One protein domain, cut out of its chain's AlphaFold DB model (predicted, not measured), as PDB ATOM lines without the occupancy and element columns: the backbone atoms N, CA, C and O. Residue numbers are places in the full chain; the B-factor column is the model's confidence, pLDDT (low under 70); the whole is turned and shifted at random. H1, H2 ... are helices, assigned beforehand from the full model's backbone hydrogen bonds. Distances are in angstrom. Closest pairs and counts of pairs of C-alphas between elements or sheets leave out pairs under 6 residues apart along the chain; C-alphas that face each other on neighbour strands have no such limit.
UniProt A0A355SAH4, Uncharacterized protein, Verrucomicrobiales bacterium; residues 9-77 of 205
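Overview. This is residues 9 to 77 of the 205 residues of an uncharacterized protein of Verrucomicrobiales bacterium (UniProt A0A355SAH4). A small body of three helices, H2, H3 and H4, lies at one end of the domain, and residues 9 to 24 of the long first helix H1 stick out from it as a free arm that makes much of the length. In the body H2, H3 and H4 lie side by side with their centres in a triangle, H3 running opposite to the other two. The printed part has 69 residues, with four named helices in the order H1, H2, H3, H4 and no named strand; the class is all helix. The whole is loose, with a radius of gyration of the C-alphas of 15.5 A, and spans 50 by 22 by 17 A.

Arrangement. H1, residues 9 to 26, touches no helix. It is close to but not clearly touching H4, residues 65 to 77, where the closest C-alphas, of Asn 26 and Leu 66, are 7.9 A apart; their lines are about perpendicular, at 76 degrees. H2, residues 31 to 43, and H3, residues 50 to 58, touch and form a helical hairpin, opposite ways at a shallow tilt of 27 degrees, with the C-alphas of Val 40 and Gly 53 closest at 5.8 A. H3 and H4 form a second hairpin at a shallow tilt of 17 degrees; H4 touches H3 with residues 71 to 75 alone, and the closest C-alphas, of Ala 54 and Leu 75, are 5.5 A apart. H2 and H4 are close but not clearly touching, the same way at a shallow tilt of 14 degrees, with the C-alphas of Trp 33 and Glu 67 closest at 7.3 A. In H1, H2, H3 and H4 every O i to N i+4 pair is within hydrogen-bond range.

Along the chain. H1 begins at C-alpha 9, (132.124, 197.483, 245.984), and is 25.4 A long. H2 measures 18.2 A, H3 12.4 A and H4 18.4 A; H4 ends at C-alpha 77, (170.853, 197.103, 239.938).

Size, cuts and confidence. The C-alphas of Asn 9 and Ala 52, 49.8 A apart, are the two farthest apart. The printed part has no cut and no long link. Residues 9 to 13, 15 and 19 to 31 have pLDDT under 70.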
ATOM      1  N   ASN A   9     131.655 196.198 245.473       60.44
ATOM      2  CA  ASN A   9     132.124 197.483 245.984       60.44
ATOM      3  C   ASN A   9     133.022 197.316 247.214       60.44
ATOM      4  O   ASN A   9     134.112 197.867 247.230       60.44
ATOM      5  N   VAL A  10     132.641 196.517 248.216       65.88
ATOM      6  CA  VAL A  10     133.471 196.340 249.424       65.88
ATOM      7  C   VAL A  10     134.869 195.799 249.098       65.88
ATOM      8  O   VAL A  10     135.845 196.313 249.636       65.88
ATOM      9  N   LYS A  11     135.000 194.815 248.195       66.44
ATOM     10  CA  LYS A  11     136.322 194.308 247.778       66.44
ATOM     11  C   LYS A  11     137.141 195.356 247.020       66.44
ATOM     12  O   LYS A  11     138.333 195.480 247.284       66.44
ATOM     13  N   VAL A  12     136.512 196.125 246.131       69.56
ATOM     14  CA  VAL A  12     137.172 197.230 245.414       69.56
ATOM     15  C   VAL A  12     137.655 198.293 246.403       69.56
ATOM     16  O   VAL A  12     138.822 198.666 246.378       69.56
ATOM     17  N   TRP A  13     136.812 198.705 247.352       66.00
ATOM     18  CA  TRP A  13     137.175 199.655 248.407       66.00
ATOM     19  C   TRP A  13     138.288 199.129 249.318       66.00
ATOM     20  O   TRP A  13     139.184 199.887 249.676       66.00
ATOM     21  N   GLN A  14     138.284 197.840 249.665       72.62
ATOM     22  CA  GLN A  14     139.378 197.214 250.416       72.62
ATOM     23  C   GLN A  14     140.686 197.196 249.626       72.62
ATOM     24  O   GLN A  14     141.738 197.428 250.215       72.62
ATOM     25  N   SER A  15     140.629 196.946 248.315       67.69
ATOM     26  CA  SER A  15     141.798 197.010 247.437       67.69
ATOM     27  C   SER A  15     142.366 198.426 247.410       67.69
ATOM     28  O   SER A  15     143.521 198.620 247.771       67.69
ATOM     29  N   VAL A  16     141.521 199.423 247.131       72.50
ATOM     30  CA  VAL A  16     141.905 200.844 247.089       72.50
ATOM     31  C   VAL A  16     142.447 201.324 248.439       72.50
ATOM     32  O   VAL A  16     143.419 202.074 248.497       72.50
ATOM     33  N   LEU A  17     141.846 200.899 249.554       72.81
ATOM     34  CA  LEU A  17     142.319 201.262 250.892       72.81
ATOM     35  C   LEU A  17     143.651 200.600 251.236       72.81
ATOM     36  O   LEU A  17     144.481 201.256 251.857       72.81
ATOM     37  N   ARG A  18     143.880 199.342 250.836       71.56
ATOM     38  CA  ARG A  18     145.185 198.681 250.996       71.56
ATOM     39  C   ARG A  18     146.255 199.378 250.176       71.56
ATOM     40  O   ARG A  18     147.331 199.622 250.699       71.56
ATOM     41  N   GLU A  19     145.932 199.754 248.948       62.97
ATOM     42  CA  GLU A  19     146.812 200.495 248.045       62.97
ATOM     43  C   GLU A  19     147.169 201.873 248.623       62.97
ATOM     44  O   GLU A  19     148.338 202.245 248.681       62.97
ATOM     45  N   ARG A  20     146.191 202.591 249.193       64.56
ATOM     46  CA  ARG A  20     146.422 203.862 249.902       64.56
ATOM     47  C   ARG A  20     147.208 203.702 251.202       64.56
ATOM     48  O   ARG A  20     148.087 204.513 251.476       64.56
ATOM     49  N   LEU A  21     146.914 202.688 252.016       65.56
ATOM     50  CA  LEU A  21     147.679 202.388 253.234       65.56
ATOM     51  C   LEU A  21     149.123 202.009 252.901       65.56
ATOM     52  O   LEU A  21     150.028 202.444 253.605       65.56
ATOM     53  N   ARG A  22     149.331 201.251 251.823       64.25
ATOM     54  CA  ARG A  22     150.640 200.881 251.274       64.25
ATOM     55  C   ARG A  22     151.399 202.119 250.800       64.25
ATOM     56  O   ARG A  22     152.505 202.354 251.270       64.25
ATOM     57  N   TYR A  23     150.762 202.978 250.004       59.25
ATOM     58  CA  TYR A  23     151.315 204.273 249.600       59.25
ATOM     59  C   TYR A  23     151.731 205.130 250.810       59.25
ATOM     60  O   TYR A  23     152.824 205.690 250.836       59.25
ATOM     61  N   LEU A  24     150.906 205.188 251.860       59.78
ATOM     62  CA  LEU A  24     151.217 205.927 253.089       59.78
ATOM     63  C   LEU A  24     152.333 205.285 253.929       59.78
ATOM     64  O   LEU A  24     153.054 206.004 254.620       59.78
ATOM     65  N   ARG A  25     152.481 203.956 253.888       61.22
ATOM     66  CA  ARG A  25     153.561 203.224 254.569       61.22
ATOM     67  C   ARG A  25     154.900 203.425 253.865       61.22
ATOM     68  O   ARG A  25     155.891 203.665 254.541       61.22
ATOM     69  N   ASN A  26     154.901 203.412 252.535       57.72
ATOM     70  CA  ASN A  26     156.112 203.576 251.728       57.72
ATOM     71  C   ASN A  26     156.547 205.047 251.671       57.72
ATOM     72  O   ASN A  26     157.734 205.340 251.691       57.72
ATOM     73  N   ARG A  27     155.600 205.994 251.746       50.59
ATOM     74  CA  ARG A  27     155.892 207.421 251.970       50.59
ATOM     75  C   ARG A  27     156.482 207.713 253.359       50.59
ATOM     76  O   ARG A  27     157.026 208.789 253.567       50.59
ATOM     77  N   LYS A  28     156.342 206.783 254.309       46.88
ATOM     78  CA  LYS A  28     156.955 206.840 255.643       46.88
ATOM     79  C   LYS A  28     158.328 206.163 255.715       46.88
ATOM     80  O   LYS A  28     158.863 206.061 256.816       46.88
ATOM     81  N   VAL A  29     158.901 205.710 254.594       55.41
ATOM     82  CA  VAL A  29     160.365 205.595 254.528       55.41
ATOM     83  C   VAL A  29     160.902 206.969 254.868       55.41
ATOM     84  O   VAL A  29     160.450 207.959 254.293       55.41
ATOM     85  N   ASP A  30     161.774 207.015 255.866       58.94
ATOM     86  CA  ASP A  30     162.305 208.253 256.402       58.94
ATOM     87  C   ASP A  30     162.840 209.092 255.235       58.94
ATOM     88  O   ASP A  30     163.619 208.585 254.420       58.94
ATOM     89  N   ASP A  31     162.444 210.366 255.132       65.44
ATOM     90  CA  ASP A  31     162.979 211.282 254.110       65.44
ATOM     91  C   ASP A  31     164.524 211.212 254.089       65.44
ATOM     92  O   ASP A  31     165.159 211.367 253.045       65.44
ATOM     93  N   ALA A  32     165.133 210.886 255.236       76.56
ATOM     94  CA  ALA A  32     166.549 210.598 255.405       76.56
ATOM     95  C   ALA A  32     167.090 209.471 254.499       76.56
ATOM     96  O   ALA A  32     168.117 209.686 253.852       76.56
ATOM     97  N   TRP A  33     166.436 208.308 254.395       84.50
ATOM     98  CA  TRP A  33     166.906 207.216 253.528       84.50
ATOM     99  C   TRP A  33     166.843 207.612 252.050       84.50
ATOM    100  O   TRP A  33     167.819 207.443 251.315       84.50
ATOM    101  N   GLY A  34     165.736 208.232 251.626       82.75
ATOM    102  CA  GLY A  34     165.604 208.772 250.272       82.75
ATOM    103  C   GLY A  34     166.685 209.813 249.955       82.75
ATOM    104  O   GLY A  34     167.291 209.783 248.880       82.75
ATOM    105  N   LEU A  35     167.003 210.693 250.911       84.88
ATOM    106  CA  LEU A  35     168.091 211.668 250.797       84.88
ATOM    107  C   LEU A  35     169.470 211.005 250.704       84.88
ATOM    108  O   LEU A  35     170.302 211.463 249.918       84.88
ATOM    109  N   LEU A  36     169.730 209.951 251.482       86.38
ATOM    110  CA  LEU A  36     170.983 209.193 251.429       86.38
ATOM    111  C   LEU A  36     171.145 208.491 250.081       86.38
ATOM    112  O   LEU A  36     172.176 208.663 249.430       86.38
ATOM    113  N   CYS A  37     170.106 207.810 249.598       86.44
ATOM    114  CA  CYS A  37     170.103 207.200 248.269       86.44
ATOM    115  C   CYS A  37     170.316 208.248 247.173       86.44
ATOM    116  O   CYS A  37     171.146 208.060 246.288       86.44
ATOM    117  N   GLY A  38     169.650 209.402 247.269       86.50
ATOM    118  CA  GLY A  38     169.845 210.515 246.341       86.50
ATOM    119  C   GLY A  38     171.246 211.140 246.406       86.50
ATOM    120  O   GLY A  38     171.714 211.705 245.415       86.50
ATOM    121  N   LYS A  39     171.944 211.068 247.549       89.62
ATOM    122  CA  LYS A  39     173.360 211.461 247.664       89.62
ATOM    123  C   LYS A  39     174.271 210.439 246.989       89.62
ATOM    124  O   LYS A  39     175.159 210.850 246.248       89.62
ATOM    125  N   VAL A  40     174.038 209.142 247.201       91.00
ATOM    126  CA  VAL A  40     174.793 208.076 246.523       91.00
ATOM    127  C   VAL A  40     174.603 208.176 245.011       91.00
ATOM    128  O   VAL A  40     175.588 208.225 244.277       91.00
ATOM    129  N   ALA A  41     173.360 208.304 244.545       88.69
ATOM    130  CA  ALA A  41     173.046 208.386 243.124       88.69
ATOM    131  C   ALA A  41     173.757 209.558 242.435       88.69
ATOM    132  O   ALA A  41     174.403 209.367 241.408       88.69
ATOM    133  N   ARG A  42     173.721 210.752 243.042       88.19
ATOM    134  CA  ARG A  42     174.396 211.949 242.512       88.19
ATOM    135  C   ARG A  42     175.919 211.908 242.587       88.19
ATOM    136  O   ARG A  42     176.568 212.660 241.873       88.19
ATOM    137  N   LYS A  43     176.491 211.130 243.506       90.50
ATOM    138  CA  LYS A  43     177.946 211.063 243.699       90.50
ATOM    139  C   LYS A  43     178.594 209.948 242.878       90.50
ATOM    140  O   LYS A  43     179.761 210.068 242.521       90.50
ATOM    141  N   TYR A  44     177.866 208.860 242.637       92.31
ATOM    142  CA  TYR A  44     178.425 207.634 242.073       92.31
ATOM    143  C   TYR A  44     177.701 207.188 240.805       92.31
ATOM    144  O   TYR A  44     178.338 207.039 239.766       92.31
ATOM    145  N   PHE A  45     176.379 207.002 240.854       90.75
ATOM    146  CA  PHE A  45     175.634 206.422 239.729       90.75
ATOM    147  C   PHE A  45     175.591 207.347 238.516       90.75
ATOM    148  O   PHE A  45     175.797 206.893 237.395       90.75
ATOM    149  N   SER A  46     175.440 208.656 238.735       84.50
ATOM    150  CA  SER A  46     175.512 209.653 237.663       84.50
ATOM    151  C   SER A  46     176.856 209.673 236.936       84.50
ATOM    152  O   SER A  46     176.904 210.171 235.813       84.50
ATOM    153  N   ASP A  47     177.911 209.159 237.571       85.69
ATOM    154  CA  ASP A  47     179.274 209.097 237.048       85.69
ATOM    155  C   ASP A  47     179.620 207.720 236.453       85.69
ATOM    156  O   ASP A  47     180.763 207.508 236.054       85.69
ATOM    157  N   GLY A  48     178.678 206.769 236.444       85.94
ATOM    158  CA  GLY A  48     178.939 205.384 236.039       85.94
ATOM    159  C   GLY A  48     179.777 204.580 237.043       85.94
ATOM    160  O   GLY A  48     180.299 203.533 236.694       85.94
ATOM    161  N   LYS A  49     179.932 205.051 238.290       91.06
ATOM    162  CA  LYS A  49     180.722 204.384 239.344       91.06
ATOM    163  C   LYS A  49     179.834 203.481 240.205       91.06
ATOM    164  O   LYS A  49     179.696 203.716 241.411       91.06
ATOM    165  N   PHE A  50     179.175 202.493 239.608       94.06
ATOM    166  CA  PHE A  50     178.134 201.725 240.294       94.06
ATOM    167  C   PHE A  50     178.692 200.843 241.415       94.06
ATOM    168  O   PHE A  50     178.104 200.816 242.495       94.06
ATOM    169  N   ALA A  51     179.865 200.233 241.244       93.62
ATOM    170  CA  ALA A  51     180.537 199.450 242.283       93.62
ATOM    171  C   ALA A  51     180.869 200.293 243.528       93.62
ATOM    172  O   ALA A  51     180.611 199.889 244.664       93.62
ATOM    173  N   ALA A  52     181.379 201.513 243.330       93.31
ATOM    174  CA  ALA A  52     181.652 202.432 244.434       93.31
ATOM    175  C   ALA A  52     180.358 202.900 245.124       93.31
ATOM    176  O   ALA A  52     180.318 203.015 246.350       93.31
ATOM    177  N   GLY A  53     179.290 203.129 244.353       93.81
ATOM    178  CA  GLY A  53     177.971 203.440 244.902       93.81
ATOM    179  C   GLY A  53     177.364 202.273 245.688       93.81
ATOM    180  O   GLY A  53     176.785 202.498 246.747       93.81
ATOM    181  N   ALA A  54     177.556 201.032 245.234       95.06
ATOM    182  CA  ALA A  54     177.127 199.829 245.941       95.06
ATOM    183  C   ALA A  54     177.831 199.685 247.298       95.06
ATOM    184  O   ALA A  54     177.164 199.456 248.307       95.06
ATOM    185  N   ASN A  55     179.148 199.904 247.348       96.31
ATOM    186  CA  ASN A  55     179.902 199.911 248.607       96.31
ATOM    187  C   ASN A  55     179.372 200.991 249.562       96.31
ATOM    188  O   ASN A  55     179.086 200.706 250.722       96.31
ATOM    189  N   ALA A  56     179.132 202.206 249.057       94.31
ATOM    190  CA  ALA A  56     178.560 203.284 249.861       94.31
ATOM    191  C   ALA A  56     177.151 202.951 250.392       94.31
ATOM    192  O   ALA A  56     176.818 203.333 251.508       94.31
ATOM    193  N   LEU A  57     176.319 202.222 249.635       94.31
ATOM    194  CA  LEU A  57     175.006 201.763 250.109       94.31
ATOM    195  C   LEU A  57     175.107 200.724 251.230       94.31
ATOM    196  O   LEU A  57     174.239 200.680 252.102       94.31
ATOM    197  N   GLN A  58     176.126 199.862 251.201       94.56
ATOM    198  CA  GLN A  58     176.328 198.834 252.225       94.56
ATOM    199  C   GLN A  58     176.711 199.430 253.581       94.56
ATOM    200  O   GLN A  58     176.312 198.881 254.608       94.56
ATOM    201  N   GLU A  59     177.429 200.552 253.578       93.56
ATOM    202  CA  GLU A  59     177.861 201.271 254.784       93.56
ATOM    203  C   GLU A  59     176.718 202.009 255.498       93.56
ATOM    204  O   GLU A  59     176.865 202.399 256.656       93.56
ATOM    205  N   ILE A  60     175.573 202.206 254.837       91.12
ATOM    206  CA  ILE A  60     174.426 202.898 255.431       91.12
ATOM    207  C   ILE A  60     173.710 201.977 256.426       91.12
ATOM    208  O   ILE A  60     173.285 200.865 256.085       91.12
ATOM    209  N   GLU A  61     173.534 202.473 257.651       89.88
ATOM    210  CA  GLU A  61     172.705 201.838 258.674       89.88
ATOM    211  C   GLU A  61     171.230 201.842 258.263       89.88
ATOM    212  O   GLU A  61     170.708 202.842 257.777       89.88
ATOM    213  N   LEU A  62     170.559 200.705 258.465       89.19
ATOM    214  CA  LEU A  62     169.158 200.523 258.098       89.19
ATOM    215  C   LEU A  62     168.256 200.609 259.328       89.19
ATOM    216  O   LEU A  62     168.493 199.919 260.320       89.19
ATOM    217  N   ALA A  63     167.169 201.363 259.219       84.62
ATOM    218  CA  ALA A  63     166.154 201.509 260.254       84.62
ATOM    219  C   ALA A  63     165.070 200.417 260.202       84.62
ATOM    220  O   ALA A  63     164.392 200.173 261.202       84.62
ATOM    221  N   GLY A  64     164.886 199.729 259.067       86.12
ATOM    222  CA  GLY A  64     163.828 198.725 258.936       86.12
ATOM    223  C   GLY A  64     163.881 197.854 257.682       86.12
ATOM    224  O   GLY A  64     164.786 197.944 256.853       86.12
ATOM    225  N   ASP A  65     162.879 196.983 257.545       87.38
ATOM    226  CA  ASP A  65     162.825 195.979 256.474       87.38
ATOM    227  C   ASP A  65     162.635 196.590 255.078       87.38
ATOM    228  O   ASP A  65     163.180 196.070 254.107       87.38
ATOM    229  N   LEU A  66     161.916 197.710 254.967       86.38
ATOM    230  CA  LEU A  66     161.700 198.381 253.682       86.38
ATOM    231  C   LEU A  66     163.006 198.960 253.122       86.38
ATOM    232  O   LEU A  66     163.329 198.732 251.962       86.38
ATOM    233  N   GLU A  67     163.810 199.620 253.959       90.00
ATOM    234  CA  GLU A  67     165.142 200.100 253.568       90.00
ATOM    235  C   GLU A  67     166.073 198.937 253.213       90.00
ATOM    236  O   GLU A  67     166.851 199.028 252.265       90.00
ATOM    237  N   ARG A  68     165.954 197.798 253.913       91.69
ATOM    238  CA  ARG A  68     166.690 196.577 253.558       91.69
ATOM    239  C   ARG A  68     166.324 196.082 252.161       91.69
ATOM    240  O   ARG A  68     167.230 195.735 251.403       91.69
ATOM    241  N   SER A  69     165.034 196.058 251.830       91.62
ATOM    242  CA  SER A  69     164.545 195.622 250.519       91.62
ATOM    243  C   SER A  69     164.974 196.589 249.411       91.62
ATOM    244  O   SER A  69     165.580 196.178 248.422       91.62
ATOM    245  N   GLN A  70     164.797 197.896 249.631       92.69
ATOM    246  CA  GLN A  70     165.246 198.933 248.701       92.69
ATOM    247  C   GLN A  70     166.765 198.891 248.489       92.69
ATOM    248  O   GLN A  70     167.227 198.957 247.351       92.69
ATOM    249  N   ARG A  71     167.561 198.714 249.554       95.06
ATOM    250  CA  ARG A  71     169.013 198.527 249.437       95.06
ATOM    251  C   ARG A  71     169.343 197.291 248.608       95.06
ATOM    252  O   ARG A  71     170.196 197.378 247.733       95.06
ATOM    253  N   ALA A  72     168.688 196.157 248.857       95.75
ATOM    254  CA  ALA A  72     168.924 194.933 248.095       95.75
ATOM    255  C   ALA A  72     168.653 195.137 246.593       95.75
ATOM    256  O   ALA A  72     169.472 194.730 245.771       95.75
ATOM    257  N   ALA A  73     167.571 195.834 246.242       95.75
ATOM    258  CA  ALA A  73     167.264 196.191 244.858       95.75
ATOM    259  C   ALA A  73     168.321 197.127 244.242       95.75
ATOM    260  O   ALA A  73     168.779 196.878 243.131       95.75
ATOM    261  N   LEU A  74     168.767 198.165 244.961       96.25
ATOM    262  CA  LEU A  74     169.814 199.074 244.468       96.25
ATOM    263  C   LEU A  74     171.163 198.371 244.288       96.25
ATOM    264  O   LEU A  74     171.870 198.658 243.325       96.25
ATOM    265  N   LEU A  75     171.521 197.450 245.185       97.44
ATOM    266  CA  LEU A  75     172.734 196.640 245.060       97.44
ATOM    267  C   LEU A  75     172.651 195.699 243.857       97.44
ATOM    268  O   LEU A  75     173.608 195.612 243.093       97.44
ATOM    269  N   PHE A  76     171.501 195.047 243.667       96.88
ATOM    270  CA  PHE A  76     171.229 194.246 242.478       96.88
ATOM    271  C   PHE A  76     171.403 195.086 241.208       96.88
ATOM    272  O   PHE A  76     172.228 194.748 240.366       96.88
ATOM    273  N   PHE A  77     170.729 196.233 241.106       97.38
ATOM    274  CA  PHE A  77     170.853 197.103 239.938       97.38
ATOM    275  C   PHE A  77     172.261 197.652 239.731       97.38
ATOM    276  O   PHE A  77     172.676 197.792 238.588       97.38
TER     277      PHE A  77